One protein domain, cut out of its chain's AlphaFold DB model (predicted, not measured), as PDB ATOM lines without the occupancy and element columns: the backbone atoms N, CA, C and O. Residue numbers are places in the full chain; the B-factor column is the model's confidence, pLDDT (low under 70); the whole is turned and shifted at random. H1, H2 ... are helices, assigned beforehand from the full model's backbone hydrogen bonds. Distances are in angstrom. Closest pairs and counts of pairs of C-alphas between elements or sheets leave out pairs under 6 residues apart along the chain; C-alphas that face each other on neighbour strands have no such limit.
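AT A GLANCE: This is residues 2 to 52 of the 133 residues of the protein "4-hydroxythreonine-4-phosphate dehydrogenase" of Klebsiella pneumoniae (UniProt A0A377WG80). One long helix, H1, has an extended stretch, residues 15 to 27, folding back along it toward its first residues; there the short helix H2 stands near its beginning, and H3 slants past its middle in the same general direction at 50 degrees. The contacts between the helices are few, and a good part of the length is made by H1 and the stretch that returns beside it. The printed part has 51 residues with three named helices, in the order H1, H2, H3, and no named strand; the class is all helix. The whole is compact, with a radius of gyration of the C-alphas of 10.9 A, and the C-alphas span 31 by 23 by 14 A.

IN THESE COORDINATES: Begin at C-alpha 2, at (-10.631, -15.703, -43.739), where H1, residues 2 to 14, sets out; it is the longest helix and runs 18.9 A to C-alpha 14 at (-8.916, -33.571, -37.690). Go on through residues 15 to 27, which hold no named element, to C-alpha 28 at (-20.533, -12.944, -42.813). There H2 begins, residues 28 to 33, 8.8 A from first to last C-alpha. After residues 34 to 40 comes H3, residues 41 to 48, which runs 10.5 A and ends at C-alpha 48, at (-16.910, -30.089, -41.692).

HOW THE PARTS SIT: Start with H1 and look at its residues 6 to 10, which alone touch H3. The two helices only just touch, with 3 pairs of C-alphas within 8 A; the closest C-alphas are those of Ile 10 and Tyr 45, 7.0 A apart. Their lines stand at a steep tilt of 50 degrees, and they run the same way. Now look at Leu 3 and Ile 31: their C-alphas, 6.6 A apart, are the closest of H1 and H2, which are close but not clearly touching. The lines of H1 and H2 are about perpendicular, at 80 degrees. H2 and H3 are apart, though they follow each other in the chain. Check the backbones of H1, H2 and H3 and you will find every O i to N i+4 pair within hydrogen-bond range.

THE WHOLE: Look for the greatest distance between C-alphas at Gly 16 and Leu 33, 31.0 A; the first and last printed C-alphas, those of Ser 2 and Asp 52, are 24.8 A apart. The link from H1 to H2 is long, with 13 residues, and its C-alphas lie 9 to 16 A from the mean of all C-alphas. The link from H2 to H3 is short, with 7 residues. The printed part has no cut. In the B-factor column the mean pLDDT of the printed part of this model is 94.4, and no printed residue is under 70.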
ATOM      1  N   SER A   2     -10.250 -15.258 -45.101       90.50
ATOM      2  CA  SER A   2     -10.631 -15.703 -43.739       90.50
ATOM      3  C   SER A   2     -11.214 -17.122 -43.701       90.50
ATOM      4  O   SER A   2     -10.915 -17.875 -42.779       90.50
ATOM      5  N   LEU A   3     -11.984 -17.504 -44.726       92.44
ATOM      6  CA  LEU A   3     -12.536 -18.852 -44.871       92.44
ATOM      7  C   LEU A   3     -11.441 -19.927 -44.973       92.44
ATOM      8  O   LEU A   3     -11.552 -20.955 -44.315       92.44
ATOM      9  N   ASP A   4     -10.361 -19.669 -45.715       93.75
ATOM     10  CA  ASP A   4      -9.259 -20.629 -45.881       93.75
ATOM     11  C   ASP A   4      -8.582 -20.950 -44.544       93.75
ATOM     12  O   ASP A   4      -8.223 -22.096 -44.292       93.75
ATOM     13  N   TYR A   5      -8.452 -19.960 -43.653       95.38
ATOM     14  CA  TYR A   5      -7.898 -20.175 -42.312       95.38
ATOM     15  C   TYR A   5      -8.816 -21.037 -41.441       95.38
ATOM     16  O   TYR A   5      -8.326 -21.899 -40.712       95.38
ATOM     17  N   VAL A   6     -10.139 -20.853 -41.540       95.81
ATOM     18  CA  VAL A   6     -11.117 -21.707 -40.845       95.81
ATOM     19  C   VAL A   6     -11.000 -23.144 -41.351       95.81
ATOM     20  O   VAL A   6     -10.785 -24.053 -40.552       95.81
ATOM     21  N   MET A   7     -11.035 -23.347 -42.669       95.75
ATOM     22  CA  MET A   7     -10.907 -24.677 -43.273       95.75
ATOM     23  C   MET A   7      -9.578 -25.344 -42.914       95.75
ATOM     24  O   MET A   7      -9.554 -26.515 -42.538       95.75
ATOM     25  N   LYS A   8      -8.474 -24.586 -42.941       97.56
ATOM     26  CA  LYS A   8      -7.163 -25.113 -42.561       97.56
ATOM     27  C   LYS A   8      -7.116 -25.524 -41.093       97.56
ATOM     28  O   LYS A   8      -6.549 -26.562 -40.773       97.56
ATOM     29  N   SER A   9      -7.715 -24.743 -40.196       98.12
ATOM     30  CA  SER A   9      -7.760 -25.102 -38.776       98.12
ATOM     31  C   SER A   9      -8.554 -26.390 -38.523       98.12
ATOM     32  O   SER A   9      -8.140 -27.208 -37.707       98.12
ATOM     33  N   ILE A  10      -9.630 -26.625 -39.283       97.56
ATOM     34  CA  ILE A  10     -10.408 -27.868 -39.219       97.56
ATOM     35  C   ILE A  10      -9.570 -29.054 -39.698       97.56
ATOM     36  O   ILE A  10      -9.538 -30.086 -39.032       97.56
ATOM     37  N   GLU A  11      -8.864 -28.906 -40.822       98.12
ATOM     38  CA  GLU A  11      -7.947 -29.928 -41.339       98.12
ATOM     39  C   GLU A  11      -6.892 -30.313 -40.290       98.12
ATOM     40  O   GLU A  11      -6.714 -31.494 -39.996       98.12
ATOM     41  N   LEU A  12      -6.238 -29.318 -39.681       98.44
ATOM     42  CA  LEU A  12      -5.218 -29.536 -38.652       98.44
ATOM     43  C   LEU A  12      -5.793 -30.216 -37.401       98.44
ATOM     44  O   LEU A  12      -5.162 -31.126 -36.865       98.44
ATOM     45  N   GLY A  13      -6.989 -29.811 -36.958       97.69
ATOM     46  CA  GLY A  13      -7.672 -30.429 -35.818       97.69
ATOM     47  C   GLY A  13      -8.046 -31.888 -36.089       97.69
ATOM     48  O   GLY A  13      -7.764 -32.759 -35.271       97.69
ATOM     49  N   LYS A  14      -8.589 -32.191 -37.276       97.06
ATOM     50  CA  LYS A  14      -8.916 -33.571 -37.690       97.06
ATOM     51  C   LYS A  14      -7.673 -34.452 -37.841       97.06
ATOM     52  O   LYS A  14      -7.765 -35.658 -37.634       97.06
ATOM     53  N   ALA A  15      -6.527 -33.864 -38.178       97.94
ATOM     54  CA  ALA A  15      -5.239 -34.551 -38.232       97.94
ATOM     55  C   ALA A  15      -4.572 -34.732 -36.852       97.94
ATOM     56  O   ALA A  15      -3.501 -35.331 -36.779       97.94
ATOM     57  N   GLY A  16      -5.163 -34.209 -35.769       97.62
ATOM     58  CA  GLY A  16      -4.589 -34.275 -34.420       97.62
ATOM     59  C   GLY A  16      -3.336 -33.413 -34.235       97.62
ATOM     60  O   GLY A  16      -2.544 -33.670 -33.335       97.62
ATOM     61  N   LEU A  17      -3.125 -32.413 -35.098       98.56
ATOM     62  CA  LEU A  17      -1.952 -31.530 -35.048       98.56
ATOM     63  C   LEU A  17      -2.152 -30.318 -34.129       98.56
ATOM     64  O   LEU A  17      -1.188 -29.622 -33.819       98.56
ATOM     65  N   ILE A  18      -3.397 -30.052 -33.727       98.06
ATOM     66  CA  ILE A  18      -3.777 -29.003 -32.781       98.06
ATOM     67  C   ILE A  18      -4.905 -29.508 -31.878       98.06
ATOM     68  O   ILE A  18      -5.772 -30.252 -32.333       98.06
ATOM     69  N   ASP A  19      -4.925 -29.050 -30.627       95.19
ATOM     70  CA  ASP A  19      -5.950 -29.442 -29.651       95.19
ATOM     71  C   ASP A  19      -7.173 -28.514 -29.660       95.19
ATOM     72  O   ASP A  19      -8.297 -28.938 -29.400       95.19
ATOM     73  N   VAL A  20      -6.960 -27.217 -29.922       95.25
ATOM     74  CA  VAL A  20      -7.987 -26.170 -29.810       95.25
ATOM     75  C   VAL A  20      -7.778 -25.101 -30.876       95.25
ATOM     76  O   VAL A  20      -6.646 -24.732 -31.193       95.25
ATOM     77  N   VAL A  21      -8.879 -24.544 -31.385       97.12
ATOM     78  CA  VAL A  21      -8.858 -23.392 -32.292       97.12
ATOM     79  C   VAL A  21      -9.435 -22.160 -31.604       97.12
ATOM     80  O   VAL A  21     -10.562 -22.172 -31.114       97.12
ATOM     81  N   SER A  22      -8.679 -21.062 -31.626       96.81
ATOM     82  CA  SER A  22      -9.210 -19.723 -31.368       96.81
ATOM     83  C   SER A  22      -9.484 -19.038 -32.702       96.81
ATOM     84  O   SER A  22      -8.610 -18.990 -33.567       96.81
ATOM     85  N   THR A  23     -10.701 -18.531 -32.895       95.81
ATOM     86  CA  THR A  23     -11.088 -17.871 -34.147       95.81
ATOM     87  C   THR A  23     -11.150 -16.361 -33.967       95.81
ATOM     88  O   THR A  23     -11.780 -15.853 -33.039       95.81
ATOM     89  N   ALA A  24     -10.517 -15.628 -34.883       95.38
ATOM     90  CA  ALA A  24     -10.756 -14.199 -35.026       95.38
ATOM     91  C   ALA A  24     -12.138 -13.956 -35.670       95.38
ATOM     92  O   ALA A  24     -12.632 -14.824 -36.395       95.38
ATOM     93  N   PRO A  25     -12.775 -12.792 -35.451       94.06
ATOM     94  CA  PRO A  25     -14.045 -12.463 -36.094       94.06
ATOM     95  C   PRO A  25     -13.976 -12.534 -37.628       94.06
ATOM     96  O   PRO A  25     -12.969 -12.171 -38.236       94.06
ATOM     97  N   ILE A  26     -15.081 -12.943 -38.259       93.12
ATOM     98  CA  ILE A  26     -15.236 -12.973 -39.722       93.12
ATOM     99  C   ILE A  26     -16.422 -12.118 -40.173       93.12
ATOM    100  O   ILE A  26     -17.428 -12.005 -39.470       93.12
ATOM    101  N   HIS A  27     -16.332 -11.557 -41.382       92.38
ATOM    102  CA  HIS A  27     -17.423 -10.803 -41.999       92.38
ATOM    103  C   HIS A  27     -18.359 -11.737 -42.781       92.38
ATOM    104  O   HIS A  27     -17.991 -12.257 -43.837       92.38
ATOM    105  N   LYS A  28     -19.581 -11.950 -42.274       89.25
ATOM    106  CA  LYS A  28     -20.533 -12.944 -42.813       89.25
ATOM    107  C   LYS A  28     -20.903 -12.708 -44.278       89.25
ATOM    108  O   LYS A  28     -20.954 -13.650 -45.061       89.25
ATOM    109  N   GLU A  29     -21.121 -11.458 -44.674       90.38
ATOM    110  CA  GLU A  29     -21.467 -11.152 -46.068       90.38
ATOM    111  C   GLU A  29     -20.293 -11.419 -47.013       90.38
ATOM    112  O   GLU A  29     -20.495 -11.891 -48.127       90.38
ATOM    113  N   ALA A  30     -19.056 -11.207 -46.548       91.75
ATOM    114  CA  ALA A  30     -17.870 -11.391 -47.377       91.75
ATOM    115  C   ALA A  30     -17.629 -12.876 -47.676       91.75
ATOM    116  O   ALA A  30     -17.372 -13.240 -48.820       91.75
ATOM    117  N   ILE A  31     -17.774 -13.752 -46.674       91.88
ATOM    118  CA  ILE A  31     -17.645 -15.201 -46.896       91.88
ATOM    119  C   ILE A  31     -18.781 -15.749 -47.771       91.88
ATOM    120  O   ILE A  31     -18.554 -16.671 -48.551       91.88
ATOM    121  N   LYS A  32     -19.983 -15.161 -47.699       91.56
ATOM    122  CA  LYS A  32     -21.119 -15.539 -48.547       91.56
ATOM    123  C   LYS A  32     -20.876 -15.156 -50.007       91.56
ATOM    124  O   LYS A  32     -21.119 -15.967 -50.894       91.56
ATOM    125  N   LEU A  33     -20.349 -13.952 -50.250       92.56
ATOM    126  CA  LEU A  33     -19.914 -13.511 -51.581       92.56
ATOM    127  C   LEU A  33     -18.774 -14.378 -52.133       92.56
ATOM    128  O   LEU A  33     -18.720 -14.619 -53.333       92.56
ATOM    129  N   ALA A  34     -17.917 -14.909 -51.257       89.62
ATOM    130  CA  ALA A  34     -16.891 -15.890 -51.608       89.62
ATOM    131  C   ALA A  34     -17.439 -17.323 -51.821       89.62
ATOM    132  O   ALA A  34     -16.660 -18.256 -51.992       89.62
ATOM    133  N   GLY A  35     -18.764 -17.520 -51.808       90.56
ATOM    134  CA  GLY A  35     -19.416 -18.800 -52.106       90.56
ATOM    135  C   GLY A  35     -19.710 -19.692 -50.896       90.56
ATOM    136  O   GLY A  35     -20.255 -20.784 -51.071       90.56
ATOM    137  N   CYS A  36     -19.411 -19.256 -49.666       91.62
ATOM    138  CA  CYS A  36     -19.767 -20.013 -48.467       91.62
ATOM    139  C   CYS A  36     -21.289 -20.018 -48.263       91.62
ATOM    140  O   CYS A  36     -21.928 -18.968 -48.166       91.62
ATOM    141  N   LYS A  37     -21.881 -21.213 -48.168       91.75
ATOM    142  CA  LYS A  37     -23.326 -21.390 -47.934       91.75
ATOM    143  C   LYS A  37     -23.700 -21.417 -46.451       91.75
ATOM    144  O   LYS A  37     -24.884 -21.376 -46.126       91.75
ATOM    145  N   LEU A  38     -22.710 -21.510 -45.566       91.56
ATOM    146  CA  LEU A  38     -22.921 -21.682 -44.134       91.56
ATOM    147  C   LEU A  38     -22.970 -20.318 -43.414       91.56
ATOM    148  O   LEU A  38     -22.234 -19.404 -43.788       91.56
ATOM    149  N   PRO A  39     -23.823 -20.152 -42.384       87.69
ATOM    150  CA  PRO A  39     -24.027 -18.864 -41.706       87.69
ATOM    151  C   PRO A  39     -22.800 -18.257 -41.006       87.69
ATOM    152  O   PRO A  39     -22.762 -17.041 -40.778       87.69
ATOM    153  N   GLY A  40     -21.828 -19.076 -40.606       91.38
ATOM    154  CA  GLY A  40     -20.649 -18.635 -39.868       91.38
ATOM    155  C   GLY A  40     -19.896 -19.795 -39.224       91.38
ATOM    156  O   GLY A  40     -20.139 -20.950 -39.554       91.38
ATOM    157  N   HIS A  41     -18.980 -19.477 -38.303       94.62
ATOM    158  CA  HIS A  41     -18.067 -20.459 -37.708       94.62
ATOM    159  C   HIS A  41     -18.766 -21.703 -37.176       94.62
ATOM    160  O   HIS A  41     -18.413 -22.791 -37.602       94.62
ATOM    161  N   THR A  42     -19.739 -21.562 -36.271       93.06
ATOM    162  CA  THR A  42     -20.362 -22.719 -35.611       93.06
ATOM    163  C   THR A  42     -20.905 -23.717 -36.625       93.06
ATOM    164  O   THR A  42     -20.632 -24.907 -36.514       93.06
ATOM    165  N   GLU A  43     -21.609 -23.234 -37.647       92.88
ATOM    166  CA  GLU A  43     -22.178 -24.087 -38.683       92.88
ATOM    167  C   GLU A  43     -21.111 -24.637 -39.643       92.88
ATOM    168  O   GLU A  43     -21.239 -25.778 -40.079       92.88
ATOM    169  N   ILE A  44     -20.047 -23.874 -39.934       95.00
ATOM    170  CA  ILE A  44     -18.889 -24.361 -40.707       95.00
ATOM    171  C   ILE A  44     -18.207 -25.515 -39.975       95.00
ATOM    172  O   ILE A  44     -18.094 -26.597 -40.537       95.00
ATOM    173  N   TYR A  45     -17.803 -25.312 -38.718       96.56
ATOM    174  CA  TYR A  45     -17.166 -26.362 -37.927       96.56
ATOM    175  C   TYR A  45     -18.067 -27.585 -37.844       96.56
ATOM    176  O   TYR A  45     -17.630 -28.651 -38.247       96.56
ATOM    177  N   GLN A  46     -19.327 -27.426 -37.428       95.31
ATOM    178  CA  GLN A  46     -20.233 -28.558 -37.229       95.31
ATOM    179  C   GLN A  46     -20.374 -29.439 -38.482       95.31
ATOM    180  O   GLN A  46     -20.329 -30.663 -38.371       95.31
ATOM    181  N   VAL A  47     -20.524 -28.837 -39.669       95.56
ATOM    182  CA  VAL A  47     -20.646 -29.589 -40.929       95.56
ATOM    183  C   VAL A  47     -19.335 -30.287 -41.291       95.56
ATOM    184  O   VAL A  47     -19.334 -31.482 -41.583       95.56
ATOM    185  N   GLU A  48     -18.212 -29.575 -41.242       95.81
ATOM    186  CA  GLU A  48     -16.910 -30.089 -41.692       95.81
ATOM    187  C   GLU A  48     -16.288 -31.115 -40.723       95.81
ATOM    188  O   GLU A  48     -15.530 -32.011 -41.129       95.81
ATOM    189  N   THR A  49     -16.622 -31.020 -39.432       95.88
ATOM    190  CA  THR A  49     -16.255 -32.003 -38.400       95.88
ATOM    191  C   THR A  49     -17.279 -33.122 -38.253       95.88
ATOM    192  O   THR A  49     -17.018 -34.051 -37.497       95.88
ATOM    193  N   GLN A  50     -18.406 -33.066 -38.979       95.94
ATOM    194  CA  GLN A  50     -19.512 -34.029 -38.875       95.94
ATOM    195  C   GLN A  50     -20.016 -34.189 -37.433       95.94
ATOM    196  O   GLN A  50     -20.348 -35.285 -36.992       95.94
ATOM    197  N   SER A  51     -20.041 -33.090 -36.681       95.00
ATOM    198  CA  SER A  51     -20.491 -33.105 -35.294       95.00
ATOM    199  C   SER A  51     -22.016 -33.163 -35.221       95.00
ATOM    200  O   SER A  51     -22.712 -32.379 -35.873       95.00
ATOM    201  N   ASP A  52     -22.533 -34.044 -34.366       93.38
ATOM    202  CA  ASP A  52     -23.975 -34.230 -34.154       93.38
ATOM    203  C   ASP A  52     -24.676 -32.936 -33.711       93.38
ATOM    204  O   ASP A  52     -25.837 -32.684 -34.041       93.38
TER     205      ASP A  52